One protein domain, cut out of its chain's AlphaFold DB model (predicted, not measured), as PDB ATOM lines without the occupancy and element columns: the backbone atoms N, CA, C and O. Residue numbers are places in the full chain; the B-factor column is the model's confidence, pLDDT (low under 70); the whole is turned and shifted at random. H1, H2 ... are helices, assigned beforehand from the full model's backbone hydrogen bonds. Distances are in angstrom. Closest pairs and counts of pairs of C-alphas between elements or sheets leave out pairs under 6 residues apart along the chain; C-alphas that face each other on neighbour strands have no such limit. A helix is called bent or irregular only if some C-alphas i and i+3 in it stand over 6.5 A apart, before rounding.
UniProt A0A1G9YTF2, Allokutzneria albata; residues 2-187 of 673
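Overview. This is residues 2 to 187 of the 673 residues of a protein of Allokutzneria albata (UniProt A0A1G9YTF2). H5 makes the core of this model, with H3, H4, H6 and H7 round it in an up-and-down bundle, each helix running against the one before it in the chain. At one end of the longest axis H2 packs, with residues 30 to 38, on the place where H3 turns into H4; towards the other side H8 folds back along H7, and short H1 lies near the last residues of H5. The printed part has 186 residues with eight named helices, H1 to H8 in chain order, and no named strand; the class is all helix. It is compact, with a radius of gyration of the C-alphas of 16.9 A and spans of 49 by 41 by 25 A.

Along the chain. Find C-alpha 4 at (214.327, 169.578, 242.601), where H1 begins and runs to residue 11. H2, residues 21 to 39, is 26.8 A long from first to last C-alpha. After it come H3, residues 59 to 73, 20.7 A, and H4, residues 76 to 92, 25.4 A, with a kink of 27 degrees near residue 83. At C-alpha 104, (243.984, 167.009, 249.503), begins H5, residues 104 to 122, 26.5 A, with a kink of 27 degrees near residue 111. H6 takes residues 127 to 136, 14.6 A, and H7 residues 153 to 169, 24.9 A. H8, residues 173 to 187, 22.1 A, ends at C-alpha 187, (227.423, 176.153, 265.235). H4 is irregular, C-alphas 77 and 80 being 7.9 A apart; H5 and H8 are only just irregular, with 7.0 A between C-alphas 108 and 111 and 6.6 A between C-alphas 182 and 185.

Arrangement. Start at the hub, H5, which touches four helices. H3 runs the same way at a shallow tilt of 18 degrees, the closest C-alphas being those of Arg 70 and Thr 118, 4.9 A apart. H7 touches H5 at 36 degrees, only just a steep tilt, closest at Asn 113 and Ile 162, 5.9 A between C-alphas. With residues 107 to 112 alone, H5 touches H6 in a hairpin, closest at the C-alphas of Glu 108 and Phe 136, 5.4 A. H4 and H5 are a hairpin too, touching through residues 79 to 83 and 119 to 122 alone; the C-alphas of Lys 79 and Thr 122 are closest, 5.3 A. Look next at H7 and H8, a hairpin at a shallow tilt of 15 degrees, closest at the C-alphas of Ala 160 and Ala 179, 4.5 A. H2 touches H3 at a steep tilt of 50 degrees, with the C-alphas of Ala 34 and Met 72 closest, 4.5 A. H1 touches no helix; it is close to H5 but not clearly touching, with the C-alphas of Leu 7 and Leu 121 6.8 A apart. In H1, H2, H3, H6 and H7 every O i to N i+4 pair is within hydrogen-bond range; in H4 it is 11 of 13, in H5 11 of 15 and in H8 7 of 11.

Size, cuts and confidence. The two C-alphas farthest apart are those of Gly 19 and Ala 148, 53.3 A. The printed part, residues 2 to 187, has no cut. The links H2 to H3, H4 to H5 and H6 to H7 are long, with 19, 11 and 16 residues. The mean pLDDT of the printed part is 95.6, and residue 2 is the one residue under 70.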
ATOM      1  N   SER A   2     213.745 165.052 246.832       69.25
ATOM      2  CA  SER A   2     214.216 165.089 245.439       69.25
ATOM      3  C   SER A   2     215.257 166.195 245.230       69.25
ATOM      4  O   SER A   2     215.280 167.190 245.955       69.25
ATOM      5  N   THR A   3     216.084 166.063 244.193       88.06
ATOM      6  CA  THR A   3     217.057 167.084 243.755       88.06
ATOM      7  C   THR A   3     216.409 168.380 243.239       88.06
ATOM      8  O   THR A   3     217.121 169.327 242.919       88.06
ATOM      9  N   GLY A   4     215.072 168.457 243.180       92.56
ATOM     10  CA  GLY A   4     214.327 169.578 242.601       92.56
ATOM     11  C   GLY A   4     214.649 170.926 243.244       92.56
ATOM     12  O   GLY A   4     215.043 171.845 242.538       92.56
ATOM     13  N   ARG A   5     214.592 171.032 244.582       93.00
ATOM     14  CA  ARG A   5     214.894 172.304 245.266       93.00
ATOM     15  C   ARG A   5     216.334 172.755 245.016       93.00
ATOM     16  O   ARG A   5     216.571 173.930 244.783       93.00
ATOM     17  N   TRP A   6     217.289 171.827 245.030       95.19
ATOM     18  CA  TRP A   6     218.688 172.132 244.725       95.19
ATOM     19  C   TRP A   6     218.861 172.647 243.289       95.19
ATOM     20  O   TRP A   6     219.540 173.649 243.085       95.19
ATOM     21  N   LEU A   7     218.188 172.036 242.310       95.25
ATOM     22  CA  LEU A   7     218.188 172.523 240.929       95.25
ATOM     23  C   LEU A   7     217.549 173.908 240.793       95.25
ATOM     24  O   LEU A   7     218.099 174.755 240.089       95.25
ATOM     25  N   ASP A   8     216.438 174.164 241.484       94.44
ATOM     26  CA  ASP A   8     215.785 175.476 241.485       94.44
ATOM     27  C   ASP A   8     216.703 176.563 242.062       94.44
ATOM     28  O   ASP A   8     216.761 177.661 241.518       94.44
ATOM     29  N   LEU A   9     217.478 176.263 243.112       94.06
ATOM     30  CA  LEU A   9     218.470 177.200 243.658       94.06
ATOM     31  C   LEU A   9     219.590 177.519 242.653       94.06
ATOM     32  O   LEU A   9     220.052 178.653 242.599       94.06
ATOM     33  N   LEU A  10     220.020 176.539 241.851       93.94
ATOM     34  CA  LEU A  10     221.071 176.732 240.844       93.94
ATOM     35  C   LEU A  10     220.587 177.487 239.598       93.94
ATOM     36  O   LEU A  10     221.366 178.197 238.969       93.94
ATOM     37  N   THR A  11     219.325 177.297 239.211       94.50
ATOM     38  CA  THR A  11     218.806 177.728 237.898       94.50
ATOM     39  C   THR A  11     217.764 178.837 237.976       94.50
ATOM     40  O   THR A  11     217.478 179.469 236.968       94.50
ATOM     41  N   GLY A  12     217.188 179.072 239.155       94.06
ATOM     42  CA  GLY A  12     215.995 179.899 239.347       94.06
ATOM     43  C   GLY A  12     214.687 179.158 239.051       94.06
ATOM     44  O   GLY A  12     213.611 179.685 239.338       94.06
ATOM     45  N   GLY A  13     214.765 177.923 238.536       93.50
ATOM     46  CA  GLY A  13     213.609 177.085 238.236       93.50
ATOM     47  C   GLY A  13     212.603 177.797 237.331       93.50
ATOM     48  O   GLY A  13     212.967 178.519 236.406       93.50
ATOM     49  N   LYS A  14     211.315 177.623 237.631       92.88
ATOM     50  CA  LYS A  14     210.214 178.270 236.896       92.88
ATOM     51  C   LYS A  14     210.145 179.796 237.057       92.88
ATOM     52  O   LYS A  14     209.434 180.436 236.296       92.88
ATOM     53  N   ASP A  15     210.830 180.358 238.054       95.00
ATOM     54  CA  ASP A  15     210.794 181.797 238.343       95.00
ATOM     55  C   ASP A  15     211.881 182.566 237.563       95.00
ATOM     56  O   ASP A  15     211.922 183.795 237.608       95.00
ATOM     57  N   ALA A  16     212.768 181.858 236.852       94.31
ATOM     58  CA  ALA A  16     213.745 182.448 235.946       94.31
ATOM     59  C   ALA A  16     213.084 182.831 234.610       94.31
ATOM     60  O   ALA A  16     213.222 182.117 233.619       94.31
ATOM     61  N   ASP A  17     212.351 183.945 234.598       94.44
ATOM     62  CA  ASP A  17     211.640 184.455 233.419       94.44
ATOM     63  C   ASP A  17     212.608 185.007 232.346       94.44
ATOM     64  O   ASP A  17     213.244 186.037 232.582       94.44
ATOM     65  N   PRO A  18     212.714 184.387 231.151       93.00
ATOM     66  CA  PRO A  18     213.552 184.893 230.062       93.00
ATOM     67  C   PRO A  18     213.061 186.215 229.456       93.00
ATOM     68  O   PRO A  18     213.799 186.831 228.693       93.00
ATOM     69  N   GLY A  19     211.829 186.645 229.752       95.25
ATOM     70  CA  GLY A  19     211.317 187.963 229.371       95.25
ATOM     71  C   GLY A  19     211.902 189.106 230.206       95.25
ATOM     72  O   GLY A  19     211.863 190.262 229.783       95.25
ATOM     73  N   ASP A  20     212.477 188.805 231.372       95.00
ATOM     74  CA  ASP A  20     213.132 189.795 232.214       95.00
ATOM     75  C   ASP A  20     214.532 190.153 231.675       95.00
ATOM     76  O   ASP A  20     215.364 189.258 231.512       95.00
ATOM     77  N   PRO A  21     214.863 191.443 231.469       94.50
ATOM     78  CA  PRO A  21     216.139 191.834 230.865       94.50
ATOM     79  C   PRO A  21     217.389 191.373 231.628       94.50
ATOM     80  O   PRO A  21     218.398 191.039 231.004       94.50
ATOM     81  N   LEU A  22     217.358 191.345 232.967       92.88
ATOM     82  CA  LEU A  22     218.512 190.928 233.771       92.88
ATOM     83  C   LEU A  22     218.705 189.413 233.707       92.88
ATOM     84  O   LEU A  22     219.838 188.939 233.592       92.88
ATOM     85  N   ILE A  23     217.606 188.660 233.751       95.81
ATOM     86  CA  ILE A  23     217.632 187.198 233.645       95.81
ATOM     87  C   ILE A  23     218.023 186.780 232.224       95.81
ATOM     88  O   ILE A  23     218.915 185.948 232.072       95.81
ATOM     89  N   ALA A  24     217.452 187.407 231.192       95.75
ATOM     90  CA  ALA A  24     217.822 187.191 229.796       95.75
ATOM     91  C   ALA A  24     219.321 187.429 229.566       95.75
ATOM     92  O   ALA A  24     220.007 186.591 228.980       95.75
ATOM     93  N   ALA A  25     219.862 188.529 230.102       95.19
ATOM     94  CA  ALA A  25     221.290 188.817 230.025       95.19
ATOM     95  C   ALA A  25     222.139 187.767 230.763       95.19
ATOM     96  O   ALA A  25     223.211 187.401 230.284       95.19
ATOM     97  N   ALA A  26     221.689 187.268 231.918       95.00
ATOM     98  CA  ALA A  26     222.388 186.207 232.645       95.00
ATOM     99  C   ALA A  26     222.386 184.871 231.886       95.00
ATOM    100  O   ALA A  26     223.412 184.187 231.860       95.00
ATOM    101  N   ILE A  27     221.269 184.525 231.238       95.06
ATOM    102  CA  ILE A  27     221.151 183.343 230.377       95.06
ATOM    103  C   ILE A  27     222.097 183.470 229.179       95.06
ATOM    104  O   ILE A  27     222.894 182.565 228.942       95.06
ATOM    105  N   GLU A  28     222.096 184.606 228.476       95.44
ATOM    106  CA  GLU A  28     222.977 184.801 227.318       95.44
ATOM    107  C   GLU A  28     224.460 184.775 227.713       95.44
ATOM    108  O   GLU A  28     225.275 184.182 227.007       95.44
ATOM    109  N   ARG A  29     224.833 185.328 228.878       94.94
ATOM    110  CA  ARG A  29     226.202 185.185 229.410       94.94
ATOM    111  C   ARG A  29     226.582 183.719 229.622       94.94
ATOM    112  O   ARG A  29     227.702 183.332 229.289       94.94
ATOM    113  N   ALA A  30     225.679 182.913 230.183       94.81
ATOM    114  CA  ALA A  30     225.924 181.490 230.401       94.81
ATOM    115  C   ALA A  30     226.068 180.731 229.070       94.81
ATOM    116  O   ALA A  30     227.026 179.976 228.904       94.81
ATOM    117  N   GLU A  31     225.183 180.985 228.103       95.88
ATOM    118  CA  GLU A  31     225.233 180.384 226.763       95.88
ATOM    119  C   GLU A  31     226.495 180.801 225.991       95.88
ATOM    120  O   GLU A  31     227.193 179.956 225.429       95.88
ATOM    121  N   SER A  32     226.855 182.086 226.014       96.19
ATOM    122  CA  SER A  32     228.081 182.598 225.396       96.19
ATOM    123  C   SER A  32     229.327 181.938 225.989       96.19
ATOM    124  O   SER A  32     230.150 181.395 225.247       96.19
ATOM    125  N   ARG A  33     229.429 181.888 227.324       96.19
ATOM    126  CA  ARG A  33     230.540 181.217 228.010       96.19
ATOM    127  C   ARG A  33     230.606 179.730 227.664       96.19
ATOM    128  O   ARG A  33     231.700 179.216 227.437       96.19
ATOM    129  N   ALA A  34     229.465 179.044 227.603       97.62
ATOM    130  CA  ALA A  34     229.407 177.632 227.241       97.62
ATOM    131  C   ALA A  34     229.899 177.387 225.804       97.62
ATOM    132  O   ALA A  34     230.703 176.480 225.591       97.62
ATOM    133  N   ARG A  35     229.505 178.230 224.837       97.19
ATOM    134  CA  ARG A  35     229.991 178.158 223.444       97.19
ATOM    135  C   ARG A  35     231.501 178.368 223.348       97.19
ATOM    136  O   ARG A  35     232.175 177.604 222.658       97.19
ATOM    137  N   THR A  36     232.044 179.356 224.062       97.62
ATOM    138  CA  THR A  36     233.495 179.591 224.101       97.62
ATOM    139  C   THR A  36     234.235 178.386 224.670       97.62
ATOM    140  O   THR A  36     235.169 177.901 224.038       97.62
ATOM    141  N   LEU A  37     233.800 177.848 225.811       98.25
ATOM    142  CA  LEU A  37     234.433 176.671 226.414       98.25
ATOM    143  C   LEU A  37     234.339 175.427 225.523       98.25
ATOM    144  O   LEU A  37     235.313 174.687 225.413       98.25
ATOM    145  N   LEU A  38     233.200 175.220 224.855       97.94
ATOM    146  CA  LEU A  38     233.008 174.114 223.921       97.94
ATOM    147  C   LEU A  38     233.952 174.206 222.712       97.94
ATOM    148  O   LEU A  38     234.468 173.185 222.265       97.94
ATOM    149  N   SER A  39     234.188 175.415 222.191       97.56
ATOM    150  CA  SER A  39     235.055 175.637 221.023       97.56
ATOM    151  C   SER A  39     236.522 175.261 221.258       97.56
ATOM    152  O   SER A  39     237.216 174.900 220.312       97.56
ATOM    153  N   THR A  40     236.982 175.304 222.510       97.62
ATOM    154  CA  THR A  40     238.364 174.987 222.905       97.62
ATOM    155  C   THR A  40     238.511 173.610 223.551       97.62
ATOM    156  O   THR A  40     239.618 173.218 223.921       97.62
ATOM    157  N   MET A  41     237.408 172.874 223.698       98.31
ATOM    158  CA  MET A  41     237.384 171.547 224.302       98.31
ATOM    159  C   MET A  41     237.920 170.491 223.330       98.31
ATOM    160  O   MET A  41     237.435 170.367 222.201       98.31
ATOM    161  N   ASP A  42     238.867 169.673 223.788       97.81
ATOM    162  CA  ASP A  42     239.327 168.510 223.035       97.81
ATOM    163  C   ASP A  42     238.288 167.388 223.135       97.81
ATOM    164  O   ASP A  42     238.002 166.842 224.204       97.81
ATOM    165  N   ARG A  43     237.706 167.045 221.985       95.56
ATOM    166  CA  ARG A  43     236.710 165.977 221.836       95.56
ATOM    167  C   ARG A  43     237.233 164.800 221.012       95.56
ATOM    168  O   ARG A  43     236.461 163.905 220.672       95.56
ATOM    169  N   SER A  44     238.532 164.756 220.718       95.94
ATOM    170  CA  SER A  44     239.154 163.655 219.979       95.94
ATOM    171  C   SER A  44     239.126 162.341 220.785       95.94
ATOM    172  O   SER A  44     239.194 162.378 222.019       95.94
ATOM    173  N   PRO A  45     239.019 161.159 220.144       91.00
ATOM    174  CA  PRO A  45     238.983 159.875 220.855       91.00
ATOM    175  C   PRO A  45     240.234 159.578 221.702       91.00
ATOM    176  O   PRO A  45     240.125 158.899 222.718       91.00
ATOM    177  N   GLY A  46     241.403 160.093 221.300       92.12
ATOM    178  CA  GLY A  46     242.700 159.875 221.960       92.12
ATOM    179  C   GLY A  46     243.099 160.945 222.980       92.12
ATOM    180  O   GLY A  46     244.257 160.987 223.392       92.12
ATOM    181  N   ARG A  47     242.172 161.831 223.362       95.38
ATOM    182  CA  ARG A  47     242.444 162.945 224.276       95.38
ATOM    183  C   ARG A  47     242.968 162.477 225.636       95.38
ATOM    184  O   ARG A  47     242.426 161.560 226.254       95.38
ATOM    185  N   THR A  48     243.978 163.175 226.144       93.31
ATOM    186  CA  THR A  48     244.557 162.963 227.486       93.31
ATOM    187  C   THR A  48     244.082 164.009 228.505       93.31
ATOM    188  O   THR A  48     244.307 163.881 229.711       93.31
ATOM    189  N   SER A  49     243.384 165.043 228.037       96.56
ATOM    190  CA  SER A  49     242.747 166.100 228.828       96.56
ATOM    191  C   SER A  49     241.494 166.596 228.100       96.56
ATOM    192  O   SER A  49     241.343 166.361 226.905       96.56
ATOM    193  N   LEU A  50     240.574 167.249 228.815       97.62
ATOM    194  CA  LEU A  50     239.386 167.859 228.198       97.62
ATOM    195  C   LEU A  50     239.694 169.221 227.560       97.62
ATOM    196  O   LEU A  50     238.994 169.641 226.645       97.62
ATOM    197  N   TRP A  51     240.743 169.896 228.032       98.19
ATOM    198  CA  TRP A  51     241.265 171.125 227.447       98.19
ATOM    199  C   TRP A  51     242.797 171.082 227.442       98.19
ATOM    200  O   TRP A  51     243.370 170.725 228.475       98.19
ATOM    201  N   PRO A  52     243.461 171.479 226.339       96.19
ATOM    202  CA  PRO A  52     244.919 171.408 226.224       96.19
ATOM    203  C   PRO A  52     245.685 172.187 227.302       96.19
ATOM    204  O   PRO A  52     246.735 171.739 227.751       96.19
ATOM    205  N   ASP A  53     245.153 173.327 227.750       96.44
ATOM    206  CA  ASP A  53     245.761 174.158 228.796       96.44
ATOM    207  C   ASP A  53     245.609 173.574 230.212       96.44
ATOM    208  O   ASP A  53     246.194 174.089 231.157       96.44
ATOM    209  N   LEU A  54     244.854 172.480 230.354       96.31
ATOM    210  CA  LEU A  54     244.676 171.713 231.590       96.31
ATOM    211  C   LEU A  54     245.271 170.296 231.466       96.31
ATOM    212  O   LEU A  54     244.828 169.349 232.124       96.31
ATOM    213  N   ALA A  55     246.252 170.116 230.577       93.19
ATOM    214  CA  ALA A  55     246.983 168.863 230.430       93.19
ATOM    215  C   ALA A  55     247.889 168.573 231.644       93.19
ATOM    216  O   ALA A  55     248.250 169.461 232.405       93.19
ATOM    217  N   GLY A  56     248.280 167.310 231.833       89.12
ATOM    218  CA  GLY A  56     249.096 166.872 232.979       89.12
ATOM    219  C   GLY A  56     248.275 166.269 234.128       89.12
ATOM    220  O   GLY A  56     247.046 166.306 234.065       89.12
ATOM    221  N   PRO A  57     248.921 165.650 235.133       86.06
ATOM    222  CA  PRO A  57     248.260 164.772 236.108       86.06
ATOM    223  C   PRO A  57     247.682 165.475 237.348       86.06
ATOM    224  O   PRO A  57     246.997 164.815 238.123       86.06
ATOM    225  N   GLY A  58     247.945 166.771 237.546       90.81
ATOM    226  CA  GLY A  58     247.540 167.516 238.741       90.81
ATOM    227  C   GLY A  58     246.029 167.509 239.004       90.81
ATOM    228  O   GLY A  58     245.211 167.618 238.079       90.81
ATOM    229  N   ALA A  59     245.643 167.369 240.272       94.44
ATOM    230  CA  ALA A  59     244.242 167.356 240.691       94.44
ATOM    231  C   ALA A  59     243.575 168.731 240.496       94.44
ATOM    232  O   ALA A  59     242.407 168.806 240.116       94.44
ATOM    233  N   GLU A  60     244.345 169.810 240.625       94.88
ATOM    234  CA  GLU A  60     243.946 171.190 240.350       94.88
ATOM    235  C   GLU A  60     243.477 171.387 238.898       94.88
ATOM    236  O   GLU A  60     242.514 172.115 238.640       94.88
ATOM    237  N   HIS A  61     244.064 170.663 237.936       96.00
ATOM    238  CA  HIS A  61     243.593 170.666 236.547       96.00
ATOM    239  C   HIS A  61     242.230 169.979 236.405       96.00
ATOM    240  O   HIS A  61     241.402 170.397 235.592       96.00
ATOM    241  N   THR A  62     241.961 168.952 237.217       96.81
ATOM    242  CA  THR A  62     240.653 168.278 237.252       96.81
ATOM    243  C   THR A  62     239.585 169.199 237.836       96.81
ATOM    244  O   THR A  62     238.505 169.324 237.252       96.81
ATOM    245  N   THR A  63     239.893 169.916 238.919       97.69
ATOM    246  CA  THR A  63     239.015 170.955 239.480       97.69
ATOM    247  C   THR A  63     238.750 172.071 238.472       97.69
ATOM    248  O   THR A  63     237.593 172.440 238.248       97.69
ATOM    249  N   ALA A  64     239.782 172.572 237.787       97.38
ATOM    250  CA  ALA A  64     239.631 173.593 236.750       97.38
ATOM    251  C   ALA A  64     238.751 173.110 235.580       97.38
ATOM    252  O   ALA A  64     237.864 173.842 235.126       97.38
ATOM    253  N   ALA A  65     238.931 171.864 235.127       98.00
ATOM    254  CA  ALA A  65     238.103 171.266 234.081       98.00
ATOM    255  C   ALA A  65     236.642 171.113 234.536       98.00
ATOM    256  O   ALA A  65     235.728 171.469 233.796       98.00
ATOM    257  N   LEU A  66     236.400 170.664 235.771       98.44
ATOM    258  CA  LEU A  66     235.049 170.569 236.335       98.44
ATOM    259  C   LEU A  66     234.388 171.936 236.527       98.44
ATOM    260  O   LEU A  66     233.179 172.050 236.350       98.44
ATOM    261  N   SER A  67     235.156 172.988 236.808       98.00
ATOM    262  CA  SER A  67     234.639 174.361 236.852       98.00
ATOM    263  C   SER A  67     234.117 174.800 235.476       98.00
ATOM    264  O   SER A  67     233.020 175.358 235.371       98.00
ATOM    265  N   ARG A  68     234.843 174.462 234.395       98.38
ATOM    266  CA  ARG A  68     234.393 174.681 233.005       98.38
ATOM    267  C   ARG A  68     233.155 173.851 232.674       98.38
ATOM    268  O   ARG A  68     232.182 174.406 232.169       98.38
ATOM    269  N   LEU A  69     233.153 172.561 233.017       98.56
ATOM    270  CA  LEU A  69     232.012 171.669 232.790       98.56
ATOM    271  C   LEU A  69     230.755 172.129 233.536       98.56
ATOM    272  O   LEU A  69     229.675 172.144 232.951       98.56
ATOM    273  N   ARG A  70     230.880 172.570 234.791       97.94
ATOM    274  CA  ARG A  70     229.761 173.124 235.561       97.94
ATOM    275  C   ARG A  70     229.206 174.392 234.916       97.94
ATOM    276  O   ARG A  70     227.991 174.559 234.856       97.94
ATOM    277  N   ALA A  71     230.078 175.283 234.436       96.94
ATOM    278  CA  ALA A  71     229.658 176.491 233.726       96.94
ATOM    279  C   ALA A  71     228.914 176.156 232.423       96.94
ATOM    280  O   ALA A  71     227.882 176.760 232.144       96.94
ATOM    281  N   MET A  72     229.395 175.163 231.667       98.19
ATOM    282  CA  MET A  72     228.702 174.641 230.486       98.19
ATOM    283  C   MET A  72     227.348 174.018 230.856       98.19
ATOM    284  O   MET A  72     226.349 174.317 230.220       98.19
ATOM    285  N   ALA A  73     227.258 173.253 231.948       97.38
ATOM    286  CA  ALA A  73     226.022 172.580 232.368       97.38
ATOM    287  C   ALA A  73     224.847 173.520 232.713       97.38
ATOM    288  O   ALA A  73     223.709 173.057 232.824       97.38
ATOM    289  N   LEU A  74     225.097 174.823 232.893       93.69
ATOM    290  CA  LEU A  74     224.049 175.840 233.031       93.69
ATOM    291  C   LEU A  74     223.363 176.168 231.696       93.69
ATOM    292  O   LEU A  74     222.201 176.561 231.697       93.69
ATOM    293  N   SER A  75     224.062 175.982 230.576       93.88
ATOM    294  CA  SER A  75     223.534 176.146 229.223       93.88
ATOM    295  C   SER A  75     222.804 174.880 228.784       93.88
ATOM    296  O   SER A  75     223.300 173.766 228.957       93.88
ATOM    297  N   ALA A  76     221.622 175.036 228.187       87.62
ATOM    298  CA  ALA A  76     220.854 173.893 227.695       87.62
ATOM    299  C   ALA A  76     221.545 173.215 226.500       87.62
ATOM    300  O   ALA A  76     221.463 171.997 226.358       87.62
ATOM    301  N   SER A  77     222.265 173.992 225.683       91.12
ATOM    302  CA  SER A  77     222.867 173.541 224.422       91.12
ATOM    303  C   SER A  77     224.100 172.645 224.585       91.12
ATOM    304  O   SER A  77     224.532 172.020 223.618       91.12
ATOM    305  N   THR A  78     224.670 172.547 225.792       96.81
ATOM    306  CA  THR A  78     225.924 171.805 226.026       96.81
ATOM    307  C   THR A  78     225.801 170.647 227.021       96.81
ATOM    308  O   THR A  78     226.789 169.950 227.259       96.81
ATOM    309  N   LYS A  79     224.607 170.380 227.572       95.31
ATOM    310  CA  LYS A  79     224.414 169.364 228.627       95.31
ATOM    311  C   LYS A  79     224.836 167.955 228.217       95.31
ATOM    312  O   LYS A  79     225.482 167.283 229.017       95.31
ATOM    313  N   ASP A  80     224.525 167.540 226.992       96.06
ATOM    314  CA  ASP A  80     224.873 166.200 226.499       96.06
ATOM    315  C   ASP A  80     226.394 166.035 226.374       96.06
ATOM    316  O   ASP A  80     226.963 165.062 226.866       96.06
ATOM    317  N   VAL A  81     227.080 167.051 225.837       97.88
ATOM    318  CA  VAL A  81     228.551 167.070 225.749       97.88
ATOM    319  C   VAL A  81     229.185 167.040 227.140       97.88
ATOM    320  O   VAL A  81     230.181 166.350 227.360       97.88
ATOM    321  N   VAL A  82     228.612 167.762 228.105       98.56
ATOM    322  CA  VAL A  82     229.092 167.724 229.491       98.56
ATOM    323  C   VAL A  82     228.896 166.335 230.102       98.56
ATOM    324  O   VAL A  82     229.798 165.855 230.787       98.56
ATOM    325  N   ALA A  83     227.775 165.658 229.841       98.06
ATOM    326  CA  ALA A  83     227.548 164.296 230.322       98.06
ATOM    327  C   ALA A  83     228.592 163.308 229.760       98.06
ATOM    328  O   ALA A  83     229.178 162.537 230.522       98.06
ATOM    329  N   GLU A  84     228.915 163.390 228.465       97.75
ATOM    330  CA  GLU A  84     229.997 162.602 227.848       97.75
ATOM    331  C   GLU A  84     231.379 162.917 228.446       97.75
ATOM    332  O   GLU A  84     232.228 162.037 228.621       97.75
ATOM    333  N   ALA A  85     231.625 164.182 228.780       98.44
ATOM    334  CA  ALA A  85     232.863 164.606 229.415       98.44
ATOM    335  C   ALA A  85     232.984 164.095 230.856       98.44
ATOM    336  O   ALA A  85     234.074 163.712 231.276       98.44
ATOM    337  N   LEU A  86     231.879 164.027 231.603       98.62
ATOM    338  CA  LEU A  86     231.848 163.423 232.935       98.62
ATOM    339  C   LEU A  86     232.147 161.920 232.882       98.62
ATOM    340  O   LEU A  86     232.892 161.422 233.724       98.62
ATOM    341  N   GLU A  87     231.651 161.209 231.868       98.19
ATOM    342  CA  GLU A  87     232.023 159.813 231.600       98.19
ATOM    343  C   GLU A  87     233.531 159.663 231.341       98.19
ATOM    344  O   GLU A  87     234.174 158.727 231.821       98.19
ATOM    345  N   TRP A  88     234.135 160.612 230.618       97.81
ATOM    346  CA  TRP A  88     235.587 160.644 230.446       97.81
ATOM    347  C   TRP A  88     236.311 160.910 231.776       97.81
ATOM    348  O   TRP A  88     237.250 160.181 232.104       97.81
ATOM    349  N   THR A  89     235.853 161.874 232.578       97.62
ATOM    350  CA  THR A  89     236.396 162.171 233.917       97.62
ATOM    351  C   THR A  89     236.351 160.943 234.830       97.62
ATOM    352  O   THR A  89     237.345 160.644 235.495       97.62
ATOM    353  N   ALA A  90     235.253 160.182 234.796       97.88
ATOM    354  CA  ALA A  90     235.065 158.950 235.563       97.88
ATOM    355  C   ALA A  90     236.058 157.837 235.197       97.88
ATOM    356  O   ALA A  90     236.342 156.972 236.018       97.88
ATOM    357  N   ARG A  91     236.579 157.838 233.965       96.31
ATOM    358  CA  ARG A  91     237.565 156.853 233.492       96.31
ATOM    359  C   ARG A  91     239.013 157.306 233.678       96.31
ATOM    360  O   ARG A  91     239.898 156.464 233.795       96.31
ATOM    361  N   HIS A  92     239.278 158.610 233.738       95.25
ATOM    362  CA  HIS A  92     240.653 159.113 233.609       95.25
ATOM    363  C   HIS A  92     241.144 159.984 234.763       95.25
ATOM    364  O   HIS A  92     242.355 160.060 234.952       95.25
ATOM    365  N   ARG A  93     240.257 160.659 235.504       95.31
ATOM    366  CA  ARG A  93     240.665 161.763 236.391       95.31
ATOM    367  C   ARG A  93     240.231 161.634 237.841       95.31
ATOM    368  O   ARG A  93     240.980 162.058 238.709       95.31
ATOM    369  N   TYR A  94     239.050 161.082 238.109       97.12
ATOM    370  CA  TYR A  94     238.531 160.995 239.475       97.12
ATOM    371  C   TYR A  94     237.856 159.647 239.708       97.12
ATOM    372  O   TYR A  94     236.681 159.455 239.383       97.12
ATOM    373  N   ARG A  95     238.639 158.692 240.216       96.62
ATOM    374  CA  ARG A  95     238.250 157.286 240.356       96.62
ATOM    375  C   ARG A  95     238.492 156.765 241.765       96.62
ATOM    376  O   ARG A  95     239.342 157.271 242.483       96.62
ATOM    377  N   GLU A  96     237.755 155.723 242.130       96.12
ATOM    378  CA  GLU A  96     237.834 155.105 243.459       96.12
ATOM    379  C   GLU A  96     239.141 154.335 243.727       96.12
ATOM    380  O   GLU A  96     239.466 154.081 244.884       96.12
ATOM    381  N   ASP A  97     239.887 153.977 242.678       95.31
ATOM    382  CA  ASP A  97     241.164 153.251 242.728       95.31
ATOM    383  C   ASP A  97     242.396 154.173 242.753       95.31
ATOM    384  O   ASP A  97     243.521 153.682 242.729       95.31
ATOM    385  N   MET A  98     242.202 155.495 242.756       94.50
ATOM    386  CA  MET A  98     243.301 156.460 242.747       94.50
ATOM    387  C   MET A  98     243.739 156.853 244.157       94.50
ATOM    388  O   MET A  98     242.919 156.993 245.069       94.50
ATOM    389  N   ASP A  99     245.038 157.103 244.291       92.62
ATOM    390  CA  ASP A  99     245.617 157.756 245.458       92.62
ATOM    391  C   ASP A  99     245.457 159.278 245.373       92.62
ATOM    392  O   ASP A  99     245.445 159.869 244.288       92.62
ATOM    393  N   GLU A 100     245.371 159.920 246.535       94.12
ATOM    394  CA  GLU A 100     245.379 161.376 246.635       94.12
ATOM    395  C   GLU A 100     246.805 161.889 246.441       94.12
ATOM    396  O   GLU A 100     247.670 161.726 247.301       94.12
ATOM    397  N   VAL A 101     247.058 162.506 245.287       92.38
ATOM    398  CA  VAL A 101     248.351 163.116 244.962       92.38
ATOM    399  C   VAL A 101     248.195 164.631 244.900       92.38
ATOM    400  O   VAL A 101     247.294 165.144 244.234       92.38
ATOM    401  N   GLY A 102     249.093 165.348 245.576       91.12
ATOM    402  CA  GLY A 102     249.070 166.807 245.659       91.12
ATOM    403  C   GLY A 102     248.182 167.314 246.795       91.12
ATOM    404  O   GLY A 102     248.165 166.752 247.888       91.12
ATOM    405  N   ASN A 103     247.476 168.418 246.558       91.75
ATOM    406  CA  ASN A 103     246.648 169.058 247.575       91.75
ATOM    407  C   ASN A 103     245.355 168.258 247.832       91.75
ATOM    408  O   ASN A 103     244.503 168.161 246.948       91.75
ATOM    409  N   TRP A 104     245.180 167.748 249.057       95.00
ATOM    410  CA  TRP A 104     243.984 167.009 249.503       95.00
ATOM    411  C   TRP A 104     242.675 167.760 249.210       95.00
ATOM    412  O   TRP A 104     241.663 167.155 248.863       95.00
ATOM    413  N   TRP A 105     242.701 169.098 249.291       96.38
ATOM    414  CA  TRP A 105     241.521 169.932 249.076       96.38
ATOM    415  C   TRP A 105     240.908 169.708 247.690       96.38
ATOM    416  O   TRP A 105     239.685 169.714 247.555       96.38
ATOM    417  N   GLU A 106     241.729 169.461 246.666       97.44
ATOM    418  CA  GLU A 106     241.238 169.187 245.312       97.44
ATOM    419  C   GLU A 106     240.397 167.905 245.286       97.44
ATOM    420  O   GLU A 106     239.293 167.891 244.743       97.44
ATOM    421  N   TRP A 107     240.884 166.848 245.938       98.00
ATOM    422  CA  TRP A 107     240.257 165.528 245.965       98.00
ATOM    423  C   TRP A 107     239.003 165.482 246.829       98.00
ATOM    424  O   TRP A 107     238.006 164.872 246.440       98.00
ATOM    425  N   GLU A 108     239.047 166.122 247.993       98.19
ATOM    426  CA  GLU A 108     238.017 165.974 249.019       98.19
ATOM    427  C   GLU A 108     236.986 167.119 249.008       98.19
ATOM    428  O   GLU A 108     235.895 166.962 249.560       98.19
ATOM    429  N   ILE A 109     237.288 168.263 248.376       98.31
ATOM    430  CA  ILE A 109     236.399 169.439 248.330       98.31
ATOM    431  C   ILE A 109     236.204 169.957 246.901       98.31
ATOM    432  O   ILE A 109     235.071 169.955 246.413       98.31
ATOM    433  N   GLY A 110     237.266 170.385 246.214       97.81
ATOM    434  CA  GLY A 110     237.193 171.059 244.912       97.81
ATOM    435  C   GLY A 110     236.448 170.249 243.848       97.81
ATOM    436  O   GLY A 110     235.383 170.660 243.366       97.81
ATOM    437  N   ILE A 111     236.971 169.063 243.533       98.50
ATOM    438  CA  ILE A 111     236.392 168.119 242.573       98.50
ATOM    439  C   ILE A 111     234.961 167.714 242.960       98.50
ATOM    440  O   ILE A 111     234.056 167.961 242.157       98.50
ATOM    441  N   PRO A 112     234.692 167.125 244.145       98.50
ATOM    442  CA  PRO A 112     233.355 166.636 244.472       98.50
ATOM    443  C   PRO A 112     232.312 167.760 244.518       98.50
ATOM    444  O   PRO A 112     231.179 167.558 244.080       98.50
ATOM    445  N   ASN A 113     232.674 168.962 244.974       97.06
ATOM    446  CA  ASN A 113     231.748 170.091 245.018       97.06
ATOM    447  C   ASN A 113     231.253 170.493 243.616       97.06
ATOM    448  O   ASN A 113     230.049 170.674 243.417       97.06
ATOM    449  N   LEU A 114     232.161 170.594 242.639       98.31
ATOM    450  CA  LEU A 114     231.824 170.941 241.252       98.31
ATOM    451  C   LEU A 114     231.156 169.774 240.515       98.31
ATOM    452  O   LEU A 114     230.198 169.970 239.761       98.31
ATOM    453  N   LEU A 115     231.638 168.555 240.751       98.56
ATOM    454  CA  LEU A 115     231.146 167.326 240.138       98.56
ATOM    455  C   LEU A 115     229.671 167.070 240.462       98.56
ATOM    456  O   LEU A 115     228.885 166.819 239.549       98.56
ATOM    457  N   LEU A 116     229.282 167.148 241.737       98.38
ATOM    458  CA  LEU A 116     227.910 166.846 242.152       98.38
ATOM    459  C   LEU A 116     226.903 167.849 241.568       98.38
ATOM    460  O   LEU A 116     225.861 167.433 241.062       98.38
ATOM    461  N   ASP A 117     227.232 169.145 241.557       97.12
ATOM    462  CA  ASP A 117     226.431 170.171 240.870       97.12
ATOM    463  C   ASP A 117     226.285 169.854 239.372       97.12
ATOM    464  O   ASP A 117     225.184 169.917 238.824       97.12
ATOM    465  N   THR A 118     227.376 169.466 238.708       98.31
ATOM    466  CA  THR A 118     227.379 169.166 237.266       98.31
ATOM    467  C   THR A 118     226.539 167.926 236.938       98.31
ATOM    468  O   THR A 118     225.778 167.933 235.965       98.31
ATOM    469  N   LEU A 119     226.601 166.882 237.774       98.00
ATOM    470  CA  LEU A 119     225.742 165.697 237.655       98.00
ATOM    471  C   LEU A 119     224.262 166.061 237.800       98.00
ATOM    472  O   LEU A 119     223.435 165.616 237.006       98.00
ATOM    473  N   ALA A 120     223.916 166.908 238.773       96.75
ATOM    474  CA  ALA A 120     222.538 167.351 238.956       96.75
ATOM    475  C   ALA A 120     222.036 168.171 237.756       96.75
ATOM    476  O   ALA A 120     220.963 167.881 237.225       96.75
ATOM    477  N   LEU A 121     222.817 169.156 237.296       96.56
ATOM    478  CA  LEU A 121     222.452 170.063 236.198       96.56
ATOM    479  C   LEU A 121     222.225 169.338 234.863       96.56
ATOM    480  O   LEU A 121     221.298 169.686 234.119       96.56
ATOM    481  N   THR A 122     223.052 168.331 234.573       96.94
ATOM    482  CA  THR A 122     222.937 167.477 233.375       96.94
ATOM    483  C   THR A 122     221.948 166.328 233.551       96.94
ATOM    484  O   THR A 122     221.512 165.743 232.567       96.94
ATOM    485  N   ARG A 123     221.572 166.005 234.796       94.88
ATOM    486  CA  ARG A 123     220.819 164.797 235.178       94.88
ATOM    487  C   ARG A 123     221.527 163.486 234.813       94.88
ATOM    488  O   ARG A 123     220.887 162.433 234.818       94.88
ATOM    489  N   ALA A 124     222.831 163.530 234.536       95.31
ATOM    490  CA  ALA A 124     223.622 162.347 234.235       95.31
ATOM    491  C   ALA A 124     223.692 161.405 235.449       95.31
ATOM    492  O   ALA A 124     223.843 161.830 236.598       95.31
ATOM    493  N   ARG A 125     223.588 160.097 235.193       94.12
ATOM    494  CA  ARG A 125     223.650 159.044 236.215       94.12
ATOM    495  C   ARG A 125     224.904 158.210 235.996       94.12
ATOM    496  O   ARG A 125     224.881 157.247 235.242       94.12
ATOM    497  N   ILE A 126     225.984 158.585 236.682       97.12
ATOM    498  CA  ILE A 126     227.305 157.956 236.539       97.12
ATOM    499  C   ILE A 126     227.726 157.378 237.903       97.12
ATOM    500  O   ILE A 126     228.380 158.066 238.692       97.12
ATOM    501  N   PRO A 127     227.347 156.125 238.236       96.69
ATOM    502  CA  PRO A 127     227.608 155.535 239.553       96.69
ATOM    503  C   PRO A 127     229.089 155.498 239.946       96.69
ATOM    504  O   PRO A 127     229.402 155.608 241.128       96.69
ATOM    505  N   ALA A 128     229.998 155.378 238.972       98.12
ATOM    506  CA  ALA A 128     231.441 155.394 239.212       98.12
ATOM    507  C   ALA A 128     231.909 156.697 239.884       98.12
ATOM    508  O   ALA A 128     232.696 156.653 240.824       98.12
ATOM    509  N   LEU A 129     231.354 157.844 239.479       98.44
ATOM    510  CA  LEU A 129     231.681 159.138 240.080       98.44
ATOM    511  C   LEU A 129     231.140 159.250 241.508       98.44
ATOM    512  O   LEU A 129     231.837 159.752 242.383       98.44
ATOM    513  N   LEU A 130     229.943 158.726 241.792       98.06
ATOM    514  CA  LEU A 130     229.419 158.701 243.165       98.06
ATOM    515  C   LEU A 130     230.239 157.781 244.082       98.06
ATOM    516  O   LEU A 130     230.417 158.101 245.260       98.06
ATOM    517  N   ARG A 131     230.774 156.668 243.556       98.19
ATOM    518  CA  ARG A 131     231.721 155.819 244.296       98.19
ATOM    519  C   ARG A 131     233.055 156.521 244.545       98.19
ATOM    520  O   ARG A 131     233.538 156.468 245.670       98.19
ATOM    521  N   ALA A 132     233.587 157.254 243.565       98.31
ATOM    522  CA  ALA A 132     234.777 158.082 243.763       98.31
ATOM    523  C   ALA A 132     234.549 159.138 244.863       98.31
ATOM    524  O   ALA A 132     235.317 159.203 245.817       98.31
ATOM    525  N   VAL A 133     233.426 159.873 244.839       98.38
ATOM    526  CA  VAL A 133     233.084 160.818 245.925       98.38
ATOM    527  C   VAL A 133     232.964 160.104 247.276       98.38
ATOM    528  O   VAL A 133     233.348 160.654 248.302       98.38
ATOM    529  N   ARG A 134     232.445 158.870 247.319       97.75
ATOM    530  CA  ARG A 134     232.432 158.063 248.551       97.75
ATOM    531  C   ARG A 134     233.833 157.690 249.031       97.75
ATOM    532  O   ARG A 134     234.048 157.680 250.237       97.75
ATOM    533  N   ARG A 135     234.757 157.383 248.124       97.06
ATOM    534  CA  ARG A 135     236.143 157.031 248.451       97.06
ATOM    535  C   ARG A 135     236.915 158.201 249.066       97.06
ATOM    536  O   ARG A 135     237.671 157.966 250.005       97.06
ATOM    537  N   PHE A 136     236.736 159.409 248.537       97.88
ATOM    538  CA  PHE A 136     237.467 160.605 248.983       97.88
ATOM    539  C   PHE A 136     236.724 161.416 250.051       97.88
ATOM    540  O   PHE A 136     237.331 162.173 250.787       97.88
ATOM    541  N   VAL A 137     235.403 161.260 250.182       97.38
ATOM    542  CA  VAL A 137     234.611 161.931 251.230       97.38
ATOM    543  C   VAL A 137     233.688 160.925 251.932       97.38
ATOM    544  O   VAL A 137     232.464 161.059 251.876       97.38
ATOM    545  N   PRO A 138     234.213 159.852 252.551       96.62
ATOM    546  CA  PRO A 138     233.386 158.835 253.200       96.62
ATOM    547  C   PRO A 138     232.649 159.386 254.427       96.62
ATOM    548  O   PRO A 138     231.505 159.003 254.662       96.62
ATOM    549  N   ASP A 139     233.289 160.303 255.154       96.06
ATOM    550  CA  ASP A 139     232.818 160.938 256.383       96.06
ATOM    551  C   ASP A 139     233.087 162.452 256.292       96.06
ATOM    552  O   ASP A 139     234.240 162.849 256.110       96.06
ATOM    553  N   PRO A 140     232.065 163.320 256.413       96.12
ATOM    554  CA  PRO A 140     232.248 164.762 256.292       96.12
ATOM    555  C   PRO A 140     232.996 165.408 257.470       96.12
ATOM    556  O   PRO A 140     233.318 166.593 257.407       96.12
ATOM    557  N   THR A 141     233.256 164.662 258.546       96.50
ATOM    558  CA  THR A 141     233.954 165.138 259.749       96.50
ATOM    559  C   THR A 141     235.447 164.801 259.755       96.50
ATOM    560  O   THR A 141     236.156 165.214 260.670       96.50
ATOM    561  N   ARG A 142     235.947 164.073 258.749       95.56
ATOM    562  CA  ARG A 142     237.329 163.568 258.692       95.56
ATOM    563  C   ARG A 142     238.011 163.909 257.377       95.56
ATOM    564  O   ARG A 142     237.349 164.040 256.347       95.56
ATOM    565  N   ARG A 143     239.341 164.012 257.410       94.62
ATOM    566  CA  ARG A 143     240.192 164.094 256.213       94.62
ATOM    567  C   ARG A 143     240.656 162.710 255.785       94.62
ATOM    568  O   ARG A 143     241.157 161.968 256.621       94.62
ATOM    569  N   THR A 144     240.528 162.344 254.511       94.00
ATOM    570  CA  THR A 144     241.038 161.049 254.033       94.00
ATOM    571  C   THR A 144     242.538 161.073 253.792       94.00
ATOM    572  O   THR A 144     243.198 160.091 254.133       94.00
ATOM    573  N   ALA A 145     243.100 162.199 253.343       91.44
ATOM    574  CA  ALA A 145     244.552 162.379 253.262       91.44
ATOM    575  C   ALA A 145     245.251 162.338 254.636       91.44
ATOM    576  O   ALA A 145     246.438 162.025 254.721       91.44
ATOM    577  N   ASN A 146     244.527 162.648 255.720       89.94
ATOM    578  CA  ASN A 146     245.025 162.571 257.096       89.94
ATOM    579  C   ASN A 146     243.916 162.119 258.072       89.94
ATOM    580  O   ASN A 146     243.302 162.961 258.730       89.94
ATOM    581  N   PRO A 147     243.660 160.803 258.210       87.12
ATOM    582  CA  PRO A 147     242.514 160.279 258.966       87.12
ATOM    583  C   PRO A 147     242.478 160.627 260.458       87.12
ATOM    584  O   PRO A 147     241.420 160.548 261.084       87.12
ATOM    585  N   ALA A 148     243.619 161.005 261.045       89.75
ATOM    586  CA  ALA A 148     243.686 161.450 262.434       89.75
ATOM    587  C   ALA A 148     243.077 162.850 262.636       89.75
ATOM    588  O   ALA A 148     242.698 163.203 263.754       89.75
ATOM    589  N   GLU A 149     242.964 163.642 261.570       88.81
ATOM    590  CA  GLU A 149     242.477 165.015 261.619       88.81
ATOM    591  C   GLU A 149     240.944 165.061 261.575       88.81
ATOM    592  O   GLU A 149     240.292 164.458 260.717       88.81
ATOM    593  N   GLU A 150     240.357 165.774 262.535       93.31
ATOM    594  CA  GLU A 150     238.949 166.156 262.487       93.31
ATOM    595  C   GLU A 150     238.816 167.455 261.692       93.31
ATOM    596  O   GLU A 150     239.544 168.418 261.929       93.31
ATOM    597  N   GLU A 151     237.882 167.490 260.746       94.88
ATOM    598  CA  GLU A 151     237.625 168.691 259.959       94.88
ATOM    599  C   GLU A 151     236.893 169.740 260.802       94.88
ATOM    600  O   GLU A 151     235.967 169.442 261.564       94.88
ATOM    601  N   THR A 152     237.272 170.998 260.610       95.31
ATOM    602  CA  THR A 152     236.732 172.162 261.322       95.31
ATOM    603  C   THR A 152     236.248 173.221 260.334       95.31
ATOM    604  O   THR A 152     236.554 173.179 259.137       95.31
ATOM    605  N   GLY A 153     235.479 174.188 260.841       94.25
ATOM    606  CA  GLY A 153     235.123 175.410 260.121       94.25
ATOM    607  C   GLY A 153     234.619 175.178 258.693       94.25
ATOM    608  O   GLY A 153     233.715 174.371 258.457       94.25
ATOM    609  N   ALA A 154     235.203 175.900 257.736       96.56
ATOM    610  CA  ALA A 154     234.757 175.864 256.344       96.56
ATOM    611  C   ALA A 154     234.918 174.483 255.690       96.56
ATOM    612  O   ALA A 154     234.030 174.058 254.955       96.56
ATOM    613  N   ASN A 155     236.001 173.758 255.996       97.00
ATOM    614  CA  ASN A 155     236.273 172.445 255.405       97.00
ATOM    615  C   ASN A 155     235.188 171.431 255.789       97.00
ATOM    616  O   ASN A 155     234.654 170.724 254.931       97.00
ATOM    617  N   ARG A 156     234.801 171.410 257.072       98.06
ATOM    618  CA  ARG A 156     233.700 170.567 257.558       98.06
ATOM    619  C   ARG A 156     232.361 170.965 256.950       98.06
ATOM    620  O   ARG A 156     231.584 170.090 256.577       98.06
ATOM    621  N   ALA A 157     232.089 172.264 256.814       98.25
ATOM    622  CA  ALA A 157     230.854 172.745 256.196       98.25
ATOM    623  C   ALA A 157     230.758 172.366 254.704       98.25
ATOM    624  O   ALA A 157     229.707 171.904 254.254       98.25
ATOM    625  N   ASP A 158     231.848 172.501 253.945       98.44
ATOM    626  CA  ASP A 158     231.914 172.083 252.540       98.44
ATOM    627  C   ASP A 158     231.703 170.578 252.391       98.44
ATOM    628  O   ASP A 158     230.861 170.141 251.596       98.44
ATOM    629  N   LYS A 159     232.400 169.777 253.202       98.38
ATOM    630  CA  LYS A 159     232.242 168.322 253.204       98.38
ATOM    631  C   LYS A 159     230.845 167.883 253.615       98.38
ATOM    632  O   LYS A 159     230.288 166.995 252.975       98.38
ATOM    633  N   ALA A 160     230.228 168.531 254.602       98.38
ATOM    634  CA  ALA A 160     228.833 168.285 254.955       98.38
ATOM    635  C   ALA A 160     227.904 168.538 253.756       98.38
ATOM    636  O   ALA A 160     227.051 167.705 253.440       98.38
ATOM    637  N   TYR A 161     228.110 169.633 253.020       98.31
ATOM    638  CA  TYR A 161     227.305 169.947 251.840       98.31
ATOM    639  C   TYR A 161     227.561 168.991 250.656       98.31
ATOM    640  O   TYR A 161     226.643 168.659 249.899       98.31
ATOM    641  N   ILE A 162     228.793 168.507 250.477       98.44
ATOM    642  CA  ILE A 162     229.131 167.432 249.525       98.44
ATOM    643  C   ILE A 162     228.405 166.134 249.907       98.44
ATOM    644  O   ILE A 162     227.736 165.526 249.069       98.44
ATOM    645  N   HIS A 163     228.483 165.742 251.179       97.62
ATOM    646  CA  HIS A 163     227.875 164.520 251.708       97.62
ATOM    647  C   HIS A 163     226.348 164.535 251.569       97.62
ATOM    648  O   HIS A 163     225.756 163.553 251.113       97.62
ATOM    649  N   LEU A 164     225.719 165.687 251.837       97.94
ATOM    650  CA  LEU A 164     224.297 165.938 251.586       97.94
ATOM    651  C   LEU A 164     223.930 165.673 250.120       97.94
ATOM    652  O   LEU A 164     223.001 164.915 249.835       97.94
ATOM    653  N   ARG A 165     224.645 166.300 249.178       97.94
ATOM    654  CA  ARG A 165     224.342 166.193 247.742       97.94
ATOM    655  C   ARG A 165     224.581 164.792 247.200       97.94
ATOM    656  O   ARG A 165     223.802 164.341 246.359       97.94
ATOM    657  N   ARG A 166     225.588 164.073 247.711       97.44
ATOM    658  CA  ARG A 166     225.759 162.648 247.404       97.44
ATOM    659  C   ARG A 166     224.523 161.864 247.838       97.44
ATOM    660  O   ARG A 166     223.973 161.147 247.010       97.44
ATOM    661  N   GLY A 167     224.047 162.073 249.069       96.62
ATOM    662  CA  GLY A 167     222.816 161.463 249.582       96.62
ATOM    663  C   GLY A 167     221.581 161.753 248.731       96.62
ATOM    664  O   GLY A 167     220.792 160.851 248.477       96.62
ATOM    665  N   LEU A 168     221.434 162.981 248.224       96.56
ATOM    666  CA  LEU A 168     220.332 163.345 247.322       96.56
ATOM    667  C   LEU A 168     220.417 162.652 245.955       96.56
ATOM    668  O   LEU A 168     219.389 162.291 245.394       96.56
ATOM    669  N   LEU A 169     221.618 162.474 245.397       96.38
ATOM    670  CA  LEU A 169     221.799 161.798 244.106       96.38
ATOM    671  C   LEU A 169     221.714 160.272 244.211       96.38
ATOM    672  O   LEU A 169     221.396 159.624 243.213       96.38
ATOM    673  N   SER A 170     221.990 159.708 245.388       94.06
ATOM    674  CA  SER A 170     221.902 158.272 245.669       94.06
ATOM    675  C   SER A 170     220.626 157.855 246.407       94.06
ATOM    676  O   SER A 170     220.527 156.696 246.796       94.06
ATOM    677  N   ASP A 171     219.691 158.781 246.640       92.50
ATOM    678  CA  ASP A 171     218.474 158.575 247.439       92.50
ATOM    679  C   ASP A 171     218.743 157.953 248.835       92.50
ATOM    680  O   ASP A 171     217.936 157.197 249.376       92.50
ATOM    681  N   ASP A 172     219.879 158.305 249.456       94.88
ATOM    682  CA  ASP A 172     220.308 157.791 250.763       94.88
ATOM    683  C   ASP A 172     220.056 158.816 251.880       94.88
ATOM    684  O   ASP A 172     220.791 159.791 252.071       94.88
ATOM    685  N   THR A 173     219.003 158.573 252.659       94.75
ATOM    686  CA  THR A 173     218.592 159.445 253.767       94.75
ATOM    687  C   THR A 173     219.551 159.431 254.959       94.75
ATOM    688  O   THR A 173     219.559 160.397 255.726       94.75
ATOM    689  N   LYS A 174     220.395 158.400 255.110       96.56
ATOM    690  CA  LYS A 174     221.391 158.350 256.193       96.56
ATOM    691  C   LYS A 174     222.476 159.394 255.972       96.56
ATOM    692  O   LYS A 174     222.773 160.148 256.896       96.56
ATOM    693  N   LEU A 175     222.964 159.519 254.736       96.88
ATOM    694  CA  LEU A 175     223.950 160.540 254.360       96.88
ATOM    695  C   LEU A 175     223.416 161.959 254.597       96.88
ATOM    696  O   LEU A 175     224.138 162.833 255.071       96.88
ATOM    697  N   ILE A 176     222.125 162.186 254.338       95.75
ATOM    698  CA  ILE A 176     221.471 163.473 254.613       95.75
ATOM    699  C   ILE A 176     221.469 163.779 256.121       95.75
ATOM    700  O   ILE A 176     221.753 164.905 256.529       95.75
ATOM    701  N   ALA A 177     221.163 162.788 256.962       96.19
ATOM    702  CA  ALA A 177     221.172 162.956 258.414       96.19
ATOM    703  C   ALA A 177     222.592 163.163 258.973       96.19
ATOM    704  O   ALA A 177     222.783 163.954 259.895       96.19
ATOM    705  N   GLU A 178     223.591 162.484 258.410       97.19
ATOM    706  CA  GLU A 178     225.006 162.667 258.755       97.19
ATOM    707  C   GLU A 178     225.514 164.056 258.373       97.19
ATOM    708  O   GLU A 178     226.178 164.697 259.182       97.19
ATOM    709  N   ALA A 179     225.144 164.560 257.194       96.56
ATOM    710  CA  ALA A 179     225.489 165.912 256.767       96.56
ATOM    711  C   ALA A 179     224.950 166.979 257.733       96.56
ATOM    712  O   ALA A 179     225.667 167.916 258.070       96.56
ATOM    713  N   ARG A 180     223.716 166.816 258.234       95.62
ATOM    714  CA  ARG A 180     223.152 167.704 259.267       95.62
ATOM    715  C   ARG A 180     223.970 167.659 260.556       95.62
ATOM    716  O   ARG A 180     224.404 168.705 261.019       95.62
ATOM    717  N   ARG A 181     224.237 166.458 261.085       96.44
ATOM    718  CA  ARG A 181     225.035 166.279 262.315       96.44
ATOM    719  C   ARG A 181     226.458 166.814 262.181       96.44
ATOM    720  O   ARG A 181     227.037 167.309 263.143       96.44
ATOM    721  N   ALA A 182     227.036 166.746 260.985       96.38
ATOM    722  CA  ALA A 182     228.343 167.330 260.731       96.38
ATOM    723  C   ALA A 182     228.343 168.854 260.950       96.38
ATOM    724  O   ALA A 182     229.365 169.387 261.367       96.38
ATOM    725  N   LEU A 183     227.222 169.555 260.755       96.75
ATOM    726  CA  LEU A 183     227.138 170.995 261.007       96.75
ATOM    727  C   LEU A 183     226.977 171.363 262.489       96.75
ATOM    728  O   LEU A 183     227.291 172.497 262.835       96.75
ATOM    729  N   ASP A 184     226.578 170.440 263.372       95.12
ATOM    730  CA  ASP A 184     226.346 170.748 264.796       95.12
ATOM    731  C   ASP A 184     227.573 171.409 265.444       95.12
ATOM    732  O   ASP A 184     227.461 172.453 266.086       95.12
ATOM    733  N   LYS A 185     228.771 170.873 265.167       93.19
ATOM    734  CA  LYS A 185     230.040 171.423 265.669       93.19
ATOM    735  C   LYS A 185     230.363 172.806 265.103       93.19
ATOM    736  O   LYS A 185     230.998 173.610 265.774       93.19
ATOM    737  N   VAL A 186     229.934 173.085 263.872       94.88
ATOM    738  CA  VAL A 186     230.166 174.371 263.198       94.88
ATOM    739  C   VAL A 186     229.372 175.495 263.872       94.88
ATOM    740  O   VAL A 186     229.792 176.647 263.828       94.88
ATOM    741  N   TYR A 187     228.248 175.176 264.520       96.62
ATOM    742  CA  TYR A 187     227.423 176.153 265.235       96.62
ATOM    743  C   TYR A 187     227.952 176.523 266.627       96.62
ATOM    744  O   TYR A 187     227.436 177.460 267.236       96.62
TER     745      TYR A 187